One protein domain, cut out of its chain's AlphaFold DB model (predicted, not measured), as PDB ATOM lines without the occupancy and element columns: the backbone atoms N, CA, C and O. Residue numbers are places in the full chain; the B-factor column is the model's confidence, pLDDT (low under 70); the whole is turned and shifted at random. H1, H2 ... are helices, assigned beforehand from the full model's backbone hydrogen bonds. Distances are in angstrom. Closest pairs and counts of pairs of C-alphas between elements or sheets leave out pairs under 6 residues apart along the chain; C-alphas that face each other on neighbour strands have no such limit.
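This is residues 192 to 281 and 293 to 348 of the 539 residues of the protein "Hypothetical protein" of Alexandrium monilatum (UniProt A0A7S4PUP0). Three helices side by side, H1, H3 and H4, form a bundle at the core; H2 packs on H1 and H5 on H4. The printed part has 146 residues with five named helices, all helix, compact, radius of gyration of the C-alphas 15.0 A, spans 45 by 33 by 26 A.

Start at H1, residues 192 to 210; it forms a hairpin with H2, residues 216 to 242, closest C-alphas Tyr 203 and Ala 225, 4.5 A. H3, residues 247 to 269, touches H1 at a steep tilt of 38 degrees, closest C-alphas Gly 261 and Gly 205, 3.9 A. H4, residues 299 to 320, touches H3, closest C-alphas Ala 317 and Ala 264, 4.6 A. H5, residues 328 to 347, forms a hairpin with H4, closest C-alphas Ala 343 and Ala 304, 4.8 A. Every O i to N i+4 pair is within hydrogen-bond range in H1 to H4, 15 of 16 in H5.

Find C-alpha 192 at (55.039, 168.112, 224.464), where H1 begins. H2 spans 39.9 A; H5 ends at C-alpha 347, (65.260, 162.270, 215.463).

Residues 282 to 292 are cut out, a 20.4 A gap between C-alphas 281 and 293. Low confidence includes residues 322 to 332.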
ATOM      1  N   ASP A 192      55.761 166.842 224.589       87.62
ATOM      2  CA  ASP A 192      55.039 168.112 224.464       87.62
ATOM      3  C   ASP A 192      55.053 168.674 223.037       87.62
ATOM      4  O   ASP A 192      54.085 169.302 222.611       87.62
ATOM      5  N   LEU A 193      56.082 168.381 222.230       88.69
ATOM      6  CA  LEU A 193      56.104 168.808 220.829       88.69
ATOM      7  C   LEU A 193      55.004 168.113 220.019       88.69
ATOM      8  O   LEU A 193      54.396 168.735 219.148       88.69
ATOM      9  N   LYS A 194      54.712 166.849 220.330       88.75
ATOM     10  CA  LYS A 194      53.614 166.094 219.720       88.75
ATOM     11  C   LYS A 194      52.280 166.783 219.961       88.75
ATOM     12  O   LYS A 194      51.530 167.041 219.020       88.75
ATOM     13  N   TRP A 195      51.988 167.073 221.227       88.56
ATOM     14  CA  TRP A 195      50.699 167.622 221.627       88.56
ATOM     15  C   TRP A 195      50.546 169.073 221.198       88.56
ATOM     16  O   TRP A 195      49.461 169.454 220.769       88.56
ATOM     17  N   PHE A 196      51.632 169.846 221.196       89.38
ATOM     18  CA  PHE A 196      51.661 171.158 220.561       89.38
ATOM     19  C   PHE A 196      51.216 171.086 219.091       89.38
ATOM     20  O   PHE A 196      50.254 171.750 218.712       89.38
ATOM     21  N   LEU A 197      51.857 170.238 218.273       89.50
ATOM     22  CA  LEU A 197      51.516 170.112 216.850       89.50
ATOM     23  C   LEU A 197      50.081 169.625 216.635       89.50
ATOM     24  O   LEU A 197      49.402 170.115 215.738       89.50
ATOM     25  N   TRP A 198      49.610 168.686 217.456       88.81
ATOM     26  CA  TRP A 198      48.230 168.210 217.402       88.81
ATOM     27  C   TRP A 198      47.239 169.349 217.659       88.81
ATOM     28  O   TRP A 198      46.412 169.659 216.802       88.81
ATOM     29  N   TYR A 199      47.336 170.010 218.816       84.31
ATOM     30  CA  TYR A 199      46.362 171.024 219.214       84.31
ATOM     31  C   TYR A 199      46.423 172.288 218.356       84.31
ATOM     32  O   TYR A 199      45.386 172.903 218.138       84.31
ATOM     33  N   GLU A 200      47.587 172.652 217.815       88.00
ATOM     34  CA  GLU A 200      47.698 173.813 216.926       88.00
ATOM     35  C   GLU A 200      46.935 173.604 215.606       88.00
ATOM     36  O   GLU A 200      46.240 174.509 215.138       88.00
ATOM     37  N   VAL A 201      46.989 172.395 215.032       83.50
ATOM     38  CA  VAL A 201      46.221 172.046 213.821       83.50
ATOM     39  C   VAL A 201      44.715 172.029 214.111       83.50
ATOM     40  O   VAL A 201      43.931 172.565 213.322       83.50
ATOM     41  N   TRP A 202      44.309 171.458 215.251       84.44
ATOM     42  CA  TRP A 202      42.911 171.425 215.703       84.44
ATOM     43  C   TRP A 202      42.343 172.818 215.949       84.44
ATOM     44  O   TRP A 202      41.275 173.143 215.429       84.44
ATOM     45  N   TYR A 203      43.090 173.665 216.654       85.69
ATOM     46  CA  TYR A 203      42.738 175.063 216.856       85.69
ATOM     47  C   TYR A 203      42.527 175.776 215.517       85.69
ATOM     48  O   TYR A 203      41.455 176.334 215.274       85.69
ATOM     49  N   ALA A 204      43.523 175.735 214.629       78.62
ATOM     50  CA  ALA A 204      43.473 176.468 213.372       78.62
ATOM     51  C   ALA A 204      42.345 175.975 212.452       78.62
ATOM     52  O   ALA A 204      41.659 176.787 211.828       78.62
ATOM     53  N   GLY A 205      42.116 174.659 212.390       76.88
ATOM     54  CA  GLY A 205      41.036 174.078 211.596       76.88
ATOM     55  C   GLY A 205      39.652 174.338 212.180       76.88
ATOM     56  O   GLY A 205      38.759 174.787 211.460       76.88
ATOM     57  N   GLY A 206      39.475 174.142 213.487       75.69
ATOM     58  CA  GLY A 206      38.220 174.425 214.184       75.69
ATOM     59  C   GLY A 206      37.835 175.902 214.101       75.69
ATOM     60  O   GLY A 206      36.678 176.227 213.821       75.69
ATOM     61  N   PHE A 207      38.808 176.803 214.251       77.75
ATOM     62  CA  PHE A 207      38.596 178.240 214.109       77.75
ATOM     63  C   PHE A 207      38.230 178.624 212.669       77.75
ATOM     64  O   PHE A 207      37.224 179.304 212.449       77.75
ATOM     65  N   ALA A 208      38.999 178.158 211.676       77.88
ATOM     66  CA  ALA A 208      38.744 178.451 210.266       77.88
ATOM     67  C   ALA A 208      37.365 177.943 209.815       77.88
ATOM     68  O   ALA A 208      36.599 178.692 209.211       77.88
ATOM     69  N   PHE A 209      37.010 176.707 210.168       72.69
ATOM     70  CA  PHE A 209      35.714 176.113 209.838       72.69
ATOM     71  C   PHE A 209      34.560 176.794 210.586       72.69
ATOM     72  O   PHE A 209      33.523 177.109 210.001       72.69
ATOM     73  N   GLY A 210      34.746 177.074 211.881       70.00
ATOM     74  CA  GLY A 210      33.766 177.761 212.721       70.00
ATOM     75  C   GLY A 210      33.488 179.197 212.275       70.00
ATOM     76  O   GLY A 210      32.377 179.685 212.456       70.00
ATOM     77  N   SER A 211      34.449 179.871 211.641       68.38
ATOM     78  CA  SER A 211      34.274 181.243 211.149       68.38
ATOM     79  C   SER A 211      33.272 181.377 209.986       68.38
ATOM     80  O   SER A 211      32.725 182.461 209.786       68.38
ATOM     81  N   GLY A 212      32.979 180.285 209.265       60.38
ATOM     82  CA  GLY A 212      32.174 180.288 208.034       60.38
ATOM     83  C   GLY A 212      30.660 180.088 208.198       60.38
ATOM     84  O   GLY A 212      29.953 180.071 207.194       60.38
ATOM     85  N   GLY A 213      30.143 179.922 209.423       58.69
ATOM     86  CA  GLY A 213      28.723 179.616 209.684       58.69
ATOM     87  C   GLY A 213      28.042 180.555 210.691       58.69
ATOM     88  O   GLY A 213      28.692 181.355 211.360       58.69
ATOM     89  N   GLY A 214      26.714 180.468 210.818       54.06
ATOM     90  CA  GLY A 214      25.912 181.165 211.839       54.06
ATOM     91  C   GLY A 214      25.289 180.199 212.858       54.06
ATOM     92  O   GLY A 214      25.165 179.010 212.581       54.06
ATOM     93  N   GLY A 215      24.880 180.703 214.028       68.69
ATOM     94  CA  GLY A 215      24.078 179.956 215.013       68.69
ATOM     95  C   GLY A 215      24.857 179.217 216.115       68.69
ATOM     96  O   GLY A 215      26.062 179.374 216.267       68.69
ATOM     97  N   GLU A 216      24.155 178.405 216.908       63.59
ATOM     98  CA  GLU A 216      24.677 177.724 218.110       63.59
ATOM     99  C   GLU A 216      25.829 176.746 217.807       63.59
ATOM    100  O   GLU A 216      26.832 176.707 218.521       63.59
ATOM    101  N   ALA A 217      25.759 176.052 216.664       61.53
ATOM    102  CA  ALA A 217      26.830 175.180 216.176       61.53
ATOM    103  C   ALA A 217      28.131 175.943 215.853       61.53
ATOM    104  O   ALA A 217      29.221 175.379 215.950       61.53
ATOM    105  N   ARG A 218      28.042 177.231 215.485       67.38
ATOM    106  CA  ARG A 218      29.208 178.111 215.297       67.38
ATOM    107  C   ARG A 218      29.863 178.417 216.642       67.38
ATOM    108  O   ARG A 218      31.075 178.279 216.780       67.38
ATOM    109  N   SER A 219      29.057 178.802 217.630       65.88
ATOM    110  CA  SER A 219      29.524 179.168 218.969       65.88
ATOM    111  C   SER A 219      30.219 178.002 219.674       65.88
ATOM    112  O   SER A 219      31.314 178.186 220.199       65.88
ATOM    113  N   ALA A 220      29.648 176.795 219.613       68.31
ATOM    114  CA  ALA A 220      30.249 175.600 220.209       68.31
ATOM    115  C   ALA A 220      31.608 175.238 219.574       68.31
ATOM    116  O   ALA A 220      32.566 174.928 220.281       68.31
ATOM    117  N   ARG A 221      31.732 175.341 218.242       67.00
ATOM    118  CA  ARG A 221      32.993 175.068 217.524       67.00
ATOM    119  C   ARG A 221      34.083 176.089 217.844       67.00
ATOM    120  O   ARG A 221      35.235 175.715 218.034       67.00
ATOM    121  N   LEU A 222      33.720 177.369 217.939       69.19
ATOM    122  CA  LEU A 222      34.662 178.425 218.316       69.19
ATOM    123  C   LEU A 222      35.122 178.287 219.774       69.19
ATOM    124  O   LEU A 222      36.295 178.511 220.054       69.19
ATOM    125  N   GLN A 223      34.239 177.870 220.688       71.94
ATOM    126  CA  GLN A 223      34.620 177.555 222.069       71.94
ATOM    127  C   GLN A 223      35.606 176.382 222.138       71.94
ATOM    128  O   GLN A 223      36.615 176.489 222.831       71.94
ATOM    129  N   GLY A 224      35.367 175.309 221.375       69.88
ATOM    130  CA  GLY A 224      36.316 174.195 221.252       69.88
ATOM    131  C   GLY A 224      37.693 174.655 220.761       69.88
ATOM    132  O   GLY A 224      38.700 174.379 221.407       69.88
ATOM    133  N   ALA A 225      37.728 175.471 219.703       70.75
ATOM    134  CA  ALA A 225      38.973 176.027 219.177       70.75
ATOM    135  C   ALA A 225      39.727 176.878 220.221       70.75
ATOM    136  O   ALA A 225      40.947 176.789 220.327       70.75
ATOM    137  N   VAL A 226      39.028 177.678 221.032       73.31
ATOM    138  CA  VAL A 226      39.661 178.456 222.116       73.31
ATOM    139  C   VAL A 226      40.310 177.545 223.162       73.31
ATOM    140  O   VAL A 226      41.408 177.841 223.635       73.31
ATOM    141  N   GLU A 227      39.671 176.432 223.521       73.62
ATOM    142  CA  GLU A 227      40.260 175.461 224.451       73.62
ATOM    143  C   GLU A 227      41.478 174.745 223.852       73.62
ATOM    144  O   GLU A 227      42.478 174.549 224.552       73.62
ATOM    145  N   ASP A 228      41.456 174.432 222.557       71.44
ATOM    146  CA  ASP A 228      42.609 173.865 221.849       71.44
ATOM    147  C   ASP A 228      43.773 174.862 221.754       71.44
ATOM    148  O   ASP A 228      44.922 174.480 221.978       71.44
ATOM    149  N   ALA A 229      43.498 176.156 221.556       69.62
ATOM    150  CA  ALA A 229      44.520 177.206 221.596       69.62
ATOM    151  C   ALA A 229      45.216 177.278 222.966       69.62
ATOM    152  O   ALA A 229      46.441 177.397 223.046       69.62
ATOM    153  N   LYS A 230      44.453 177.150 224.063       69.38
ATOM    154  CA  LYS A 230      45.018 177.094 225.423       69.38
ATOM    155  C   LYS A 230      45.895 175.857 225.620       69.38
ATOM    156  O   LYS A 230      46.947 175.955 226.251       69.38
ATOM    157  N   ARG A 231      45.470 174.690 225.119       71.75
ATOM    158  CA  ARG A 231      46.252 173.440 225.186       71.75
ATOM    159  C   ARG A 231      47.551 173.557 224.391       71.75
ATOM    160  O   ARG A 231      48.606 173.262 224.942       71.75
ATOM    161  N   SER A 232      47.476 174.050 223.155       77.12
ATOM    162  CA  SER A 232      48.639 174.312 222.300       77.12
ATOM    163  C   SER A 232      49.642 175.251 222.980       77.12
ATOM    164  O   SER A 232      50.827 174.930 223.076       77.12
ATOM    165  N   GLY A 233      49.163 176.365 223.544       67.75
ATOM    166  CA  GLY A 233      50.011 177.344 224.228       67.75
ATOM    167  C   GLY A 233      50.807 176.765 225.403       67.75
ATOM    168  O   GLY A 233      51.985 177.092 225.543       67.75
ATOM    169  N   ARG A 234      50.203 175.874 226.205       76.88
ATOM    170  CA  ARG A 234      50.902 175.192 227.310       76.88
ATOM    171  C   ARG A 234      52.039 174.312 226.799       76.88
ATOM    172  O   ARG A 234      53.184 174.538 227.167       76.88
ATOM    173  N   HIS A 235      51.743 173.409 225.866       78.62
ATOM    174  CA  HIS A 235      52.758 172.517 225.304       78.62
ATOM    175  C   HIS A 235      53.875 173.277 224.572       78.62
ATOM    176  O   HIS A 235      55.038 172.893 224.649       78.62
ATOM    177  N   LEU A 236      53.563 174.390 223.895       78.88
ATOM    178  CA  LEU A 236      54.590 175.240 223.287       78.88
ATOM    179  C   LEU A 236      55.549 175.820 224.337       78.88
ATOM    180  O   LEU A 236      56.752 175.872 224.081       78.88
ATOM    181  N   SER A 237      55.029 176.251 225.490       71.88
ATOM    182  CA  SER A 237      55.849 176.741 226.604       71.88
ATOM    183  C   SER A 237      56.777 175.644 227.122       71.88
ATOM    184  O   SER A 237      57.984 175.856 227.206       71.88
ATOM    185  N   ASP A 238      56.243 174.444 227.357       74.19
ATOM    186  CA  ASP A 238      57.014 173.309 227.877       74.19
ATOM    187  C   ASP A 238      58.151 172.901 226.916       74.19
ATOM    188  O   ASP A 238      59.289 172.659 227.328       74.19
ATOM    189  N   VAL A 239      57.897 172.921 225.600       76.00
ATOM    190  CA  VAL A 239      58.927 172.653 224.578       76.00
ATOM    191  C   VAL A 239      59.986 173.759 224.516       76.00
ATOM    192  O   VAL A 239      61.169 173.474 224.290       76.00
ATOM    193  N   GLN A 240      59.592 175.023 224.701       78.00
ATOM    194  CA  GLN A 240      60.527 176.152 224.756       78.00
ATOM    195  C   GLN A 240      61.436 176.065 225.985       78.00
ATOM    196  O   GLN A 240      62.648 176.278 225.861       78.00
ATOM    197  N   ASP A 241      60.881 175.686 227.136       70.38
ATOM    198  CA  ASP A 241      61.617 175.505 228.387       70.38
ATOM    199  C   ASP A 241      62.589 174.325 228.318       70.38
ATOM    200  O   ASP A 241      63.729 174.427 228.785       70.38
ATOM    201  N   ALA A 242      62.196 173.244 227.637       72.06
ATOM    202  CA  ALA A 242      63.062 172.101 227.361       72.06
ATOM    203  C   ALA A 242      64.247 172.441 226.435       72.06
ATOM    204  O   ALA A 242      65.223 171.691 226.387       72.06
ATOM    205  N   LYS A 243      64.186 173.560 225.690       72.06
ATOM    206  CA  LYS A 243      65.228 174.026 224.748       72.06
ATOM    207  C   LYS A 243      65.662 172.969 223.723       72.06
ATOM    208  O   LYS A 243      66.774 173.030 223.200       72.06
ATOM    209  N   ALA A 244      64.777 172.023 223.409       66.38
ATOM    210  CA  ALA A 244      65.039 170.954 222.447       66.38
ATOM    211  C   ALA A 244      65.078 171.466 220.994       66.38
ATOM    212  O   ALA A 244      65.720 170.865 220.138       66.38
ATOM    213  N   PHE A 245      64.412 172.592 220.720       72.25
ATOM    214  CA  PHE A 245      64.356 173.235 219.408       72.25
ATOM    215  C   PHE A 245      64.689 174.723 219.508       72.25
ATOM    216  O   PHE A 245      64.433 175.375 220.523       72.25
ATOM    217  N   SER A 246      65.233 175.285 218.425       74.56
ATOM    218  CA  SER A 246      65.426 176.732 218.320       74.56
ATOM    219  C   SER A 246      64.078 177.456 218.247       74.56
ATOM    220  O   SER A 246      63.099 176.937 217.704       74.56
ATOM    221  N   THR A 247      64.024 178.695 218.744       73.06
ATOM    222  CA  THR A 247      62.814 179.533 218.674       73.06
ATOM    223  C   THR A 247      62.314 179.703 217.237       73.06
ATOM    224  O   THR A 247      61.109 179.731 217.001       73.06
ATOM    225  N   ASP A 248      63.227 179.775 216.265       71.94
ATOM    226  CA  ASP A 248      62.881 179.885 214.846       71.94
ATOM    227  C   ASP A 248      62.298 178.580 214.286       71.94
ATOM    228  O   ASP A 248      61.347 178.627 213.505       71.94
ATOM    229  N   ALA A 249      62.815 177.420 214.709       73.25
ATOM    230  CA  ALA A 249      62.258 176.125 214.327       73.25
ATOM    231  C   ALA A 249      60.840 175.933 214.881       73.25
ATOM    232  O   ALA A 249      59.943 175.558 214.129       73.25
ATOM    233  N   LEU A 250      60.615 176.270 216.156       81.25
ATOM    234  CA  LEU A 250      59.287 176.201 216.776       81.25
ATOM    235  C   LEU A 250      58.296 177.169 216.130       81.25
ATOM    236  O   LEU A 250      57.169 176.780 215.835       81.25
ATOM    237  N   ARG A 251      58.719 178.408 215.839       79.56
ATOM    238  CA  ARG A 251      57.873 179.383 215.131       79.56
ATOM    239  C   ARG A 251      57.431 178.848 213.773       79.56
ATOM    240  O   ARG A 251      56.290 179.058 213.377       79.56
ATOM    241  N   ARG A 252      58.322 178.159 213.060       79.50
ATOM    242  CA  ARG A 252      57.995 177.628 211.742       79.50
ATOM    243  C   ARG A 252      57.116 176.385 211.801       79.50
ATOM    244  O   ARG A 252      56.172 176.300 211.033       79.50
ATOM    245  N   LEU A 253      57.358 175.479 212.748       84.12
ATOM    246  CA  LEU A 253      56.449 174.359 213.018       84.12
ATOM    247  C   LEU A 253      55.035 174.841 213.359       84.12
ATOM    248  O   LEU A 253      54.065 174.269 212.872       84.12
ATOM    249  N   GLN A 254      54.926 175.929 214.125       86.50
ATOM    250  CA  GLN A 254      53.644 176.564 214.412       86.50
ATOM    251  C   GLN A 254      52.934 177.037 213.133       86.50
ATOM    252  O   GLN A 254      51.764 176.736 212.933       86.50
ATOM    253  N   GLN A 255      53.647 177.744 212.250       82.88
ATOM    254  CA  GLN A 255      53.091 178.242 210.984       82.88
ATOM    255  C   GLN A 255      52.607 177.105 210.075       82.88
ATOM    256  O   GLN A 255      51.558 177.226 209.444       82.88
ATOM    257  N   GLU A 256      53.348 175.999 210.021       84.31
ATOM    258  CA  GLU A 256      52.973 174.816 209.242       84.31
ATOM    259  C   GLU A 256      51.732 174.127 209.820       84.31
ATOM    260  O   GLU A 256      50.815 173.783 209.074       84.31
ATOM    261  N   ALA A 257      51.658 173.980 211.146       86.12
ATOM    262  CA  ALA A 257      50.485 173.439 211.826       86.12
ATOM    263  C   ALA A 257      49.234 174.310 211.606       86.12
ATOM    264  O   ALA A 257      48.168 173.802 211.250       86.12
ATOM    265  N   GLU A 258      49.372 175.632 211.719       84.12
ATOM    266  CA  GLU A 258      48.280 176.574 211.471       84.12
ATOM    267  C   GLU A 258      47.792 176.507 210.012       84.12
ATOM    268  O   GLU A 258      46.587 176.474 209.737       84.12
ATOM    269  N   ALA A 259      48.723 176.449 209.055       80.50
ATOM    270  CA  ALA A 259      48.406 176.321 207.637       80.50
ATOM    271  C   ALA A 259      47.709 174.988 207.318       80.50
ATOM    272  O   ALA A 259      46.749 174.976 206.540       80.50
ATOM    273  N   ALA A 260      48.134 173.888 207.941       84.06
ATOM    274  CA  ALA A 260      47.501 172.582 207.790       84.06
ATOM    275  C   ALA A 260      46.074 172.569 208.338       84.06
ATOM    276  O   ALA A 260      45.175 172.074 207.662       84.06
ATOM    277  N   GLY A 261      45.837 173.176 209.506       81.56
ATOM    278  CA  GLY A 261      44.493 173.308 210.069       81.56
ATOM    279  C   GLY A 261      43.561 174.103 209.151       81.56
ATOM    280  O   GLY A 261      42.462 173.651 208.827       81.56
ATOM    281  N   LYS A 262      44.022 175.246 208.627       83.88
ATOM    282  CA  LYS A 262      43.256 176.044 207.649       83.88
ATOM    283  C   LYS A 262      42.962 175.262 206.365       83.88
ATOM    284  O   LYS A 262      41.849 175.335 205.844       83.88
ATOM    285  N   ALA A 263      43.934 174.502 205.860       83.56
ATOM    286  CA  ALA A 263      43.754 173.654 204.684       83.56
ATOM    287  C   ALA A 263      42.766 172.504 204.946       83.56
ATOM    288  O   ALA A 263      41.936 172.214 204.086       83.56
ATOM    289  N   ALA A 264      42.805 171.898 206.135       84.38
ATOM    290  CA  ALA A 264      41.865 170.867 206.570       84.38
ATOM    291  C   ALA A 264      40.427 171.396 206.620       84.38
ATOM    292  O   ALA A 264      39.521 170.763 206.080       84.38
ATOM    293  N   ALA A 265      40.224 172.593 207.177       81.31
ATOM    294  CA  ALA A 265      38.924 173.255 207.177       81.31
ATOM    295  C   ALA A 265      38.412 173.532 205.755       81.31
ATOM    296  O   ALA A 265      37.250 173.264 205.451       81.31
ATOM    297  N   ALA A 266      39.280 174.024 204.864       83.69
ATOM    298  CA  ALA A 266      38.925 174.264 203.468       83.69
ATOM    299  C   ALA A 266      38.555 172.964 202.730       83.69
ATOM    300  O   ALA A 266      37.562 172.938 202.003       83.69
ATOM    301  N   ALA A 267      39.314 171.886 202.943       81.75
ATOM    302  CA  ALA A 267      39.034 170.571 202.370       81.75
ATOM    303  C   ALA A 267      37.701 170.003 202.886       81.75
ATOM    304  O   ALA A 267      36.890 169.526 202.094       81.75
ATOM    305  N   ALA A 268      37.427 170.137 204.188       83.25
ATOM    306  CA  ALA A 268      36.165 169.718 204.791       83.25
ATOM    307  C   ALA A 268      34.960 170.471 204.205       83.25
ATOM    308  O   ALA A 268      33.975 169.842 203.827       83.25
ATOM    309  N   LEU A 269      35.057 171.798 204.046       82.56
ATOM    310  CA  LEU A 269      34.008 172.614 203.416       82.56
ATOM    311  C   LEU A 269      33.750 172.229 201.953       82.56
ATOM    312  O   LEU A 269      32.630 172.366 201.468       82.56
ATOM    313  N   GLN A 270      34.779 171.758 201.248       84.75
ATOM    314  CA  GLN A 270      34.687 171.322 199.853       84.75
ATOM    315  C   GLN A 270      34.300 169.843 199.706       84.75
ATOM    316  O   GLN A 270      34.129 169.382 198.578       84.75
ATOM    317  N   GLY A 271      34.179 169.095 200.810       82.88
ATOM    318  CA  GLY A 271      33.943 167.650 200.782       82.88
ATOM    319  C   GLY A 271      35.083 166.867 200.119       82.88
ATOM    320  O   GLY A 271      34.833 165.861 199.462       82.88
ATOM    321  N   GLN A 272      36.319 167.356 200.230       84.62
ATOM    322  CA  GLN A 272      37.505 166.757 199.618       84.62
ATOM    323  C   GLN A 272      38.467 166.218 200.677       84.62
ATOM    324  O   GLN A 272      38.490 166.685 201.821       84.62
ATOM    325  N   ASP A 273      39.307 165.271 200.266       81.62
ATOM    326  CA  ASP A 273      40.449 164.831 201.062       81.62
ATOM    327  C   ASP A 273      41.490 165.946 201.182       81.62
ATOM    328  O   ASP A 273      41.750 166.700 200.234       81.62
ATOM    329  N   LEU A 274      42.122 166.035 202.353       81.44
ATOM    330  CA  LEU A 274      43.208 166.980 202.568       81.44
ATOM    331  C   LEU A 274      44.405 166.597 201.689       81.44
ATOM    332  O   LEU A 274      44.919 165.486 201.751       81.44
ATOM    333  N   ARG A 275      44.905 167.557 200.909       79.12
ATOM    334  CA  ARG A 275      46.200 167.441 200.229       79.12
ATOM    335  C   ARG A 275      47.242 168.252 200.981       79.12
ATOM    336  O   ARG A 275      47.346 169.462 200.779       79.12
ATOM    337  N   TRP A 276      48.013 167.573 201.825       76.69
ATOM    338  CA  TRP A 276      49.088 168.174 202.606       76.69
ATOM    339  C   TRP A 276      50.424 167.449 202.381       76.69
ATOM    340  O   TRP A 276      50.448 166.219 202.352       76.69
ATOM    341  N   PRO A 277      51.551 168.173 202.266       70.31
ATOM    342  CA  PRO A 277      51.663 169.630 202.140       70.31
ATOM    343  C   PRO A 277      51.071 170.157 200.809       70.31
ATOM    344  O   PRO A 277      50.972 169.404 199.834       70.31
ATOM    345  N   PRO A 278      50.622 171.426 200.748       61.47
ATOM    346  CA  PRO A 278      49.892 171.963 199.600       61.47
ATOM    347  C   PRO A 278      50.754 171.936 198.336       61.47
ATOM    348  O   PRO A 278      51.872 172.439 198.322       61.47
ATOM    349  N   SER A 279      50.243 171.368 197.240       52.94
ATOM    350  CA  SER A 279      51.007 171.298 195.987       52.94
ATOM    351  C   SER A 279      51.408 172.703 195.504       52.94
ATOM    352  O   SER A 279      50.554 173.597 195.489       52.94
ATOM    353  N   PRO A 280      52.664 172.925 195.072       50.34
ATOM    354  CA  PRO A 280      53.075 174.220 194.546       50.34
ATOM    355  C   PRO A 280      52.236 174.558 193.307       50.34
ATOM    356  O   PRO A 280      52.203 173.801 192.333       50.34
ATOM    357  N   LYS A 281      51.526 175.692 193.339       41.72
ATOM    358  CA  LYS A 281      50.754 176.184 192.192       41.72
ATOM    359  C   LYS A 281      51.734 176.624 191.094       41.72
ATOM    360  O   LYS A 281      52.259 177.729 191.117       41.72
ATOM    361  N   PRO A 293      64.223 172.958 205.705       67.25
ATOM    362  CA  PRO A 293      64.143 172.903 207.172       67.25
ATOM    363  C   PRO A 293      64.738 174.156 207.854       67.25
ATOM    364  O   PRO A 293      65.627 174.801 207.288       67.25
ATOM    365  N   PRO A 294      64.271 174.532 209.060       68.75
ATOM    366  CA  PRO A 294      64.908 175.555 209.891       68.75
ATOM    367  C   PRO A 294      66.268 175.082 210.441       68.75
ATOM    368  O   PRO A 294      66.567 173.889 210.483       68.75
ATOM    369  N   GLN A 295      67.109 176.026 210.879       59.22
ATOM    370  CA  GLN A 295      68.441 175.716 211.414       59.22
ATOM    371  C   GLN A 295      68.355 174.789 212.639       59.22
ATOM    372  O   GLN A 295      67.574 175.039 213.559       59.22
ATOM    373  N   GLY A 296      69.194 173.748 212.659       62.97
ATOM    374  CA  GLY A 296      69.256 172.768 213.752       62.97
ATOM    375  C   GLY A 296      68.257 171.611 213.643       62.97
ATOM    376  O   GLY A 296      68.270 170.740 214.504       62.97
ATOM    377  N   VAL A 297      67.428 171.567 212.593       69.00
ATOM    378  CA  VAL A 297      66.510 170.451 212.312       69.00
ATOM    379  C   VAL A 297      66.967 169.737 211.040       69.00
ATOM    380  O   VAL A 297      67.219 170.384 210.021       69.00
ATOM    381  N   SER A 298      67.109 168.407 211.086       70.56
ATOM    382  CA  SER A 298      67.486 167.624 209.902       70.56
ATOM    383  C   SER A 298      66.364 167.629 208.858       70.56
ATOM    384  O   SER A 298      65.196 167.838 209.184       70.56
ATOM    385  N   VAL A 299      66.706 167.402 207.586       69.31
ATOM    386  CA  VAL A 299      65.713 167.322 206.498       69.31
ATOM    387  C   VAL A 299      64.721 166.187 206.752       69.31
ATOM    388  O   VAL A 299      63.525 166.380 206.557       69.31
ATOM    389  N   ASP A 300      65.205 165.044 207.241       71.94
ATOM    390  CA  ASP A 300      64.374 163.868 207.516       71.94
ATOM    391  C   ASP A 300      63.446 164.100 208.702       71.94
ATOM    392  O   ASP A 300      62.254 163.804 208.625       71.94
ATOM    393  N   LEU A 301      63.959 164.712 209.775       78.38
ATOM    394  CA  LEU A 301      63.138 165.101 210.914       78.38
ATOM    395  C   LEU A 301      62.098 166.145 210.499       78.38
ATOM    396  O   LEU A 301      60.938 166.036 210.875       78.38
ATOM    397  N   TRP A 302      62.477 167.125 209.679       82.50
ATOM    398  CA  TRP A 302      61.549 168.123 209.151       82.50
ATOM    399  C   TRP A 302      60.452 167.481 208.301       82.50
ATOM    400  O   TRP A 302      59.272 167.704 208.551       82.50
ATOM    401  N   ALA A 303      60.813 166.622 207.347       76.81
ATOM    402  CA  ALA A 303      59.855 165.899 206.517       76.81
ATOM    403  C   ALA A 303      58.922 165.011 207.358       76.81
ATOM    404  O   ALA A 303      57.714 164.977 207.111       76.81
ATOM    405  N   ALA A 304      59.456 164.341 208.381       76.56
ATOM    406  CA  ALA A 304      58.663 163.528 209.291       76.56
ATOM    407  C   ALA A 304      57.706 164.376 210.146       76.56
ATOM    408  O   ALA A 304      56.536 164.019 210.271       76.56
ATOM    409  N   LEU A 305      58.143 165.533 210.657       85.31
ATOM    410  CA  LEU A 305      57.281 166.480 211.377       85.31
ATOM    411  C   LEU A 305      56.183 167.062 210.469       85.31
ATOM    412  O   LEU A 305      55.046 167.222 210.904       85.31
ATOM    413  N   HIS A 306      56.463 167.294 209.186       84.25
ATOM    414  CA  HIS A 306      55.433 167.676 208.215       84.25
ATOM    415  C   HIS A 306      54.400 166.576 207.970       84.25
ATOM    416  O   HIS A 306      53.219 166.881 207.792       84.25
ATOM    417  N   ALA A 307      54.820 165.309 207.971       82.12
ATOM    418  CA  ALA A 307      53.904 164.177 207.884       82.12
ATOM    419  C   ALA A 307      53.037 164.047 209.150       82.12
ATOM    420  O   ALA A 307      51.858 163.727 209.043       82.12
ATOM    421  N   VAL A 308      53.593 164.346 210.331       87.12
ATOM    422  CA  VAL A 308      52.841 164.443 211.598       87.12
ATOM    423  C   VAL A 308      51.764 165.524 211.507       87.12
ATOM    424  O   VAL A 308      50.598 165.255 211.791       87.12
ATOM    425  N   VAL A 309      52.133 166.725 211.049       89.00
ATOM    426  CA  VAL A 309      51.197 167.840 210.834       89.00
ATOM    427  C   VAL A 309      50.117 167.480 209.805       89.00
ATOM    428  O   VAL A 309      48.944 167.779 210.014       89.00
ATOM    429  N   GLY A 310      50.482 166.783 208.725       84.12
ATOM    430  CA  GLY A 310      49.533 166.297 207.719       84.12
ATOM    431  C   GLY A 310      48.520 165.303 208.276       84.12
ATOM    432  O   GLY A 310      47.325 165.475 208.060       84.12
ATOM    433  N   ALA A 311      48.980 164.323 209.058       82.88
ATOM    434  CA  ALA A 311      48.109 163.342 209.702       82.88
ATOM    435  C   ALA A 311      47.142 163.997 210.707       82.88
ATOM    436  O   ALA A 311      45.973 163.620 210.778       82.88
ATOM    437  N   ALA A 312      47.598 165.013 211.449       84.62
ATOM    438  CA  ALA A 312      46.714 165.823 212.290       84.62
ATOM    439  C   ALA A 312      45.678 166.592 211.448       84.62
ATOM    440  O   ALA A 312      44.506 166.648 211.810       84.62
ATOM    441  N   GLY A 313      46.082 167.136 210.297       83.94
ATOM    442  CA  GLY A 313      45.180 167.831 209.379       83.94
ATOM    443  C   GLY A 313      44.110 166.913 208.782       83.94
ATOM    444  O   GLY A 313      42.948 167.300 208.703       83.94
ATOM    445  N   GLU A 314      44.469 165.687 208.398       82.50
ATOM    446  CA  GLU A 314      43.516 164.676 207.919       82.50
ATOM    447  C   GLU A 314      42.499 164.313 209.007       82.50
ATOM    448  O   GLU A 314      41.300 164.243 208.729       82.50
ATOM    449  N   ALA A 315      42.964 164.168 210.255       80.19
ATOM    450  CA  ALA A 315      42.101 163.921 211.405       80.19
ATOM    451  C   ALA A 315      41.073 165.044 211.609       80.19
ATOM    452  O   ALA A 315      39.878 164.783 211.765       80.19
ATOM    453  N   VAL A 316      41.529 166.298 211.544       82.06
ATOM    454  CA  VAL A 316      40.662 167.477 211.635       82.06
ATOM    455  C   VAL A 316      39.679 167.529 210.464       82.06
ATOM    456  O   VAL A 316      38.491 167.746 210.682       82.06
ATOM    457  N   ALA A 317      40.129 167.290 209.229       80.31
ATOM    458  CA  ALA A 317      39.263 167.330 208.050       80.31
ATOM    459  C   ALA A 317      38.130 166.289 208.127       80.31
ATOM    460  O   ALA A 317      36.979 166.632 207.864       80.31
ATOM    461  N   GLY A 318      38.436 165.051 208.536       74.69
ATOM    462  CA  GLY A 318      37.430 164.001 208.741       74.69
ATOM    463  C   GLY A 318      36.436 164.348 209.851       74.69
ATOM    464  O   GLY A 318      35.224 164.288 209.641       74.69
ATOM    465  N   SER A 319      36.935 164.817 211.001       78.75
ATOM    466  CA  SER A 319      36.083 165.255 212.115       78.75
ATOM    467  C   SER A 319      35.120 166.376 211.700       78.75
ATOM    468  O   SER A 319      33.921 166.308 211.975       78.75
ATOM    469  N   LEU A 320      35.611 167.378 210.963       76.50
ATOM    470  CA  LEU A 320      34.804 168.514 210.504       76.50
ATOM    471  C   LEU A 320      33.734 168.133 209.471       76.50
ATOM    472  O   LEU A 320      32.693 168.791 209.416       76.50
ATOM    473  N   ARG A 321      33.950 167.077 208.675       75.62
ATOM    474  CA  ARG A 321      32.940 166.552 207.737       75.62
ATOM    475  C   ARG A 321      31.805 165.794 208.429       75.62
ATOM    476  O   ARG A 321      30.848 165.412 207.762       75.62
ATOM    477  N   GLY A 322      31.882 165.587 209.746       66.94
ATOM    478  CA  GLY A 322      30.929 164.733 210.450       66.94
ATOM    479  C   GLY A 322      31.035 163.276 210.000       66.94
ATOM    480  O   GLY A 322      30.080 162.517 210.154       66.94
ATOM    481  N   GLU A 323      32.188 162.887 209.441       63.19
ATOM    482  CA  GLU A 323      32.568 161.492 209.259       63.19
ATOM    483  C   GLU A 323      32.859 160.925 210.648       63.19
ATOM    484  O   GLU A 323      34.004 160.693 211.039       63.19
ATOM    485  N   GLU A 324      31.802 160.727 211.437       47.38
ATOM    486  CA  GLU A 324      31.848 159.797 212.550       47.38
ATOM    487  C   GLU A 324      32.130 158.433 211.934       47.38
ATOM    488  O   GLU A 324      31.253 157.741 211.415       47.38
ATOM    489  N   CYS A 325      33.416 158.093 211.899       37.25
ATOM    490  CA  CYS A 325      33.866 156.802 211.446       37.25
ATOM    491  C   CYS A 325      33.072 155.751 212.224       37.25
ATOM    492  O   CYS A 325      33.175 155.649 213.447       37.25
ATOM    493  N   SER A 326      32.406 154.855 211.501       40.69
ATOM    494  CA  SER A 326      32.054 153.522 212.002       40.69
ATOM    495  C   SER A 326      33.291 152.729 212.487       40.69
ATOM    496  O   SER A 326      33.159 151.619 212.994       40.69
ATOM    497  N   ALA A 327      34.485 153.329 212.386       40.09
ATOM    498  CA  ALA A 327      35.750 152.947 212.995       40.09
ATOM    499  C   ALA A 327      36.430 154.095 213.798       40.09
ATOM    500  O   ALA A 327      37.635 154.272 213.687       40.09
ATOM    501  N   GLY A 328      35.681 154.885 214.579       43.72
ATOM    502  CA  GLY A 328      36.137 155.654 215.754       43.72
ATOM    503  C   GLY A 328      37.212 156.750 215.589       43.72
ATOM    504  O   GLY A 328      38.162 156.658 214.819       43.72
ATOM    505  N   GLU A 329      37.126 157.761 216.455       46.31
ATOM    506  CA  GLU A 329      38.153 158.785 216.751       46.31
ATOM    507  C   GLU A 329      39.561 158.182 217.012       46.31
ATOM    508  O   GLU A 329      40.602 158.816 216.821       46.31
ATOM    509  N   SER A 330      39.593 156.897 217.378       52.22
ATOM    510  CA  SER A 330      40.771 156.051 217.546       52.22
ATOM    511  C   SER A 330      41.580 155.822 216.264       52.22
ATOM    512  O   SER A 330      42.803 155.709 216.356       52.22
ATOM    513  N   SER A 331      40.969 155.777 215.076       56.94
ATOM    514  CA  SER A 331      41.687 155.495 213.819       56.94
ATOM    515  C   SER A 331      42.509 156.690 213.323       56.94
ATOM    516  O   SER A 331      43.687 156.541 212.993       56.94
ATOM    517  N   LEU A 332      41.934 157.894 213.366       62.09
ATOM    518  CA  LEU A 332      42.601 159.137 212.967       62.09
ATOM    519  C   LEU A 332      43.732 159.506 213.936       62.09
ATOM    520  O   LEU A 332      44.835 159.862 213.514       62.09
ATOM    521  N   ARG A 333      43.508 159.303 215.241       71.06
ATOM    522  CA  ARG A 333      44.570 159.412 216.249       71.06
ATOM    523  C   ARG A 333      45.678 158.383 216.015       71.06
ATOM    524  O   ARG A 333      46.847 158.720 216.154       71.06
ATOM    525  N   SER A 334      45.348 157.159 215.597       71.81
ATOM    526  CA  SER A 334      46.352 156.124 215.301       71.81
ATOM    527  C   SER A 334      47.260 156.489 214.122       71.81
ATOM    528  O   SER A 334      48.460 156.223 214.173       71.81
ATOM    529  N   ALA A 335      46.729 157.132 213.076       72.00
ATOM    530  CA  ALA A 335      47.535 157.605 211.947       72.00
ATOM    531  C   ALA A 335      48.541 158.689 212.372       72.00
ATOM    532  O   ALA A 335      49.713 158.644 211.980       72.00
ATOM    533  N   PHE A 336      48.103 159.613 213.230       83.00
ATOM    534  CA  PHE A 336      48.960 160.627 213.835       83.00
ATOM    535  C   PHE A 336      50.042 160.018 214.735       83.00
ATOM    536  O   PHE A 336      51.218 160.336 214.581       83.00
ATOM    537  N   GLU A 337      49.680 159.081 215.610       84.56
ATOM    538  CA  GLU A 337      50.627 158.368 216.480       84.56
ATOM    539  C   GLU A 337      51.666 157.566 215.675       84.56
ATOM    540  O   GLU A 337      52.858 157.550 215.995       84.56
ATOM    541  N   ALA A 338      51.248 156.949 214.566       73.44
ATOM    542  CA  ALA A 338      52.155 156.263 213.652       73.44
ATOM    543  C   ALA A 338      53.109 157.241 212.943       73.44
ATOM    544  O   ALA A 338      54.286 156.926 212.755       73.44
ATOM    545  N   ALA A 339      52.629 158.426 212.553       76.38
ATOM    546  CA  ALA A 339      53.478 159.485 212.006       76.38
ATOM    547  C   ALA A 339      54.471 160.012 213.051       76.38
ATOM    548  O   ALA A 339      55.651 160.165 212.737       76.38
ATOM    549  N   TRP A 340      54.023 160.198 214.295       86.38
ATOM    550  CA  TRP A 340      54.867 160.625 215.408       86.38
ATOM    551  C   TRP A 340      55.980 159.616 215.684       86.38
ATOM    552  O   TRP A 340      57.148 159.980 215.755       86.38
ATOM    553  N   THR A 341      55.642 158.326 215.709       82.75
ATOM    554  CA  THR A 341      56.617 157.240 215.885       82.75
ATOM    555  C   THR A 341      57.715 157.278 214.814       82.75
ATOM    556  O   THR A 341      58.894 157.104 215.126       82.75
ATOM    557  N   ARG A 342      57.358 157.565 213.553       72.69
ATOM    558  CA  ARG A 342      58.337 157.742 212.466       72.69
ATOM    559  C   ARG A 342      59.212 158.983 212.664       72.69
ATOM    560  O   ARG A 342      60.408 158.913 212.396       72.69
ATOM    561  N   ALA A 343      58.650 160.089 213.150       75.25
ATOM    562  CA  ALA A 343      59.410 161.303 213.450       75.25
ATOM    563  C   ALA A 343      60.414 161.095 214.590       75.25
ATOM    564  O   ALA A 343      61.571 161.494 214.465       75.25
ATOM    565  N   THR A 344      60.021 160.392 215.652       78.75
ATOM    566  CA  THR A 344      60.917 160.038 216.764       78.75
ATOM    567  C   THR A 344      62.023 159.080 216.322       78.75
ATOM    568  O   THR A 344      63.146 159.164 216.808       78.75
ATOM    569  N   ALA A 345      61.761 158.184 215.368       71.25
ATOM    570  CA  ALA A 345      62.818 157.367 214.773       71.25
ATOM    571  C   ALA A 345      63.814 158.218 213.960       71.25
ATOM    572  O   ALA A 345      65.018 158.000 214.056       71.25
ATOM    573  N   ALA A 346      63.323 159.215 213.216       68.00
ATOM    574  CA  ALA A 346      64.148 160.138 212.431       68.00
ATOM    575  C   ALA A 346      64.943 161.149 213.283       68.00
ATOM    576  O   ALA A 346      65.912 161.733 212.795       68.00
ATOM    577  N   SER A 347      64.549 161.377 214.541       66.94
ATOM    578  CA  SER A 347      65.260 162.270 215.463       66.94
ATOM    579  C   SER A 347      66.446 161.610 216.165       66.94
ATOM    580  O   SER A 347      67.281 162.314 216.731       66.94
ATOM    581  N   ARG A 348      66.517 160.272 216.180       66.25
ATOM    582  CA  ARG A 348      67.605 159.546 216.842       66.25
ATOM    583  C   ARG A 348      68.847 159.560 215.949       66.25
ATOM    584  O   ARG A 348      68.737 159.252 214.760       66.25
TER     585      ARG A 348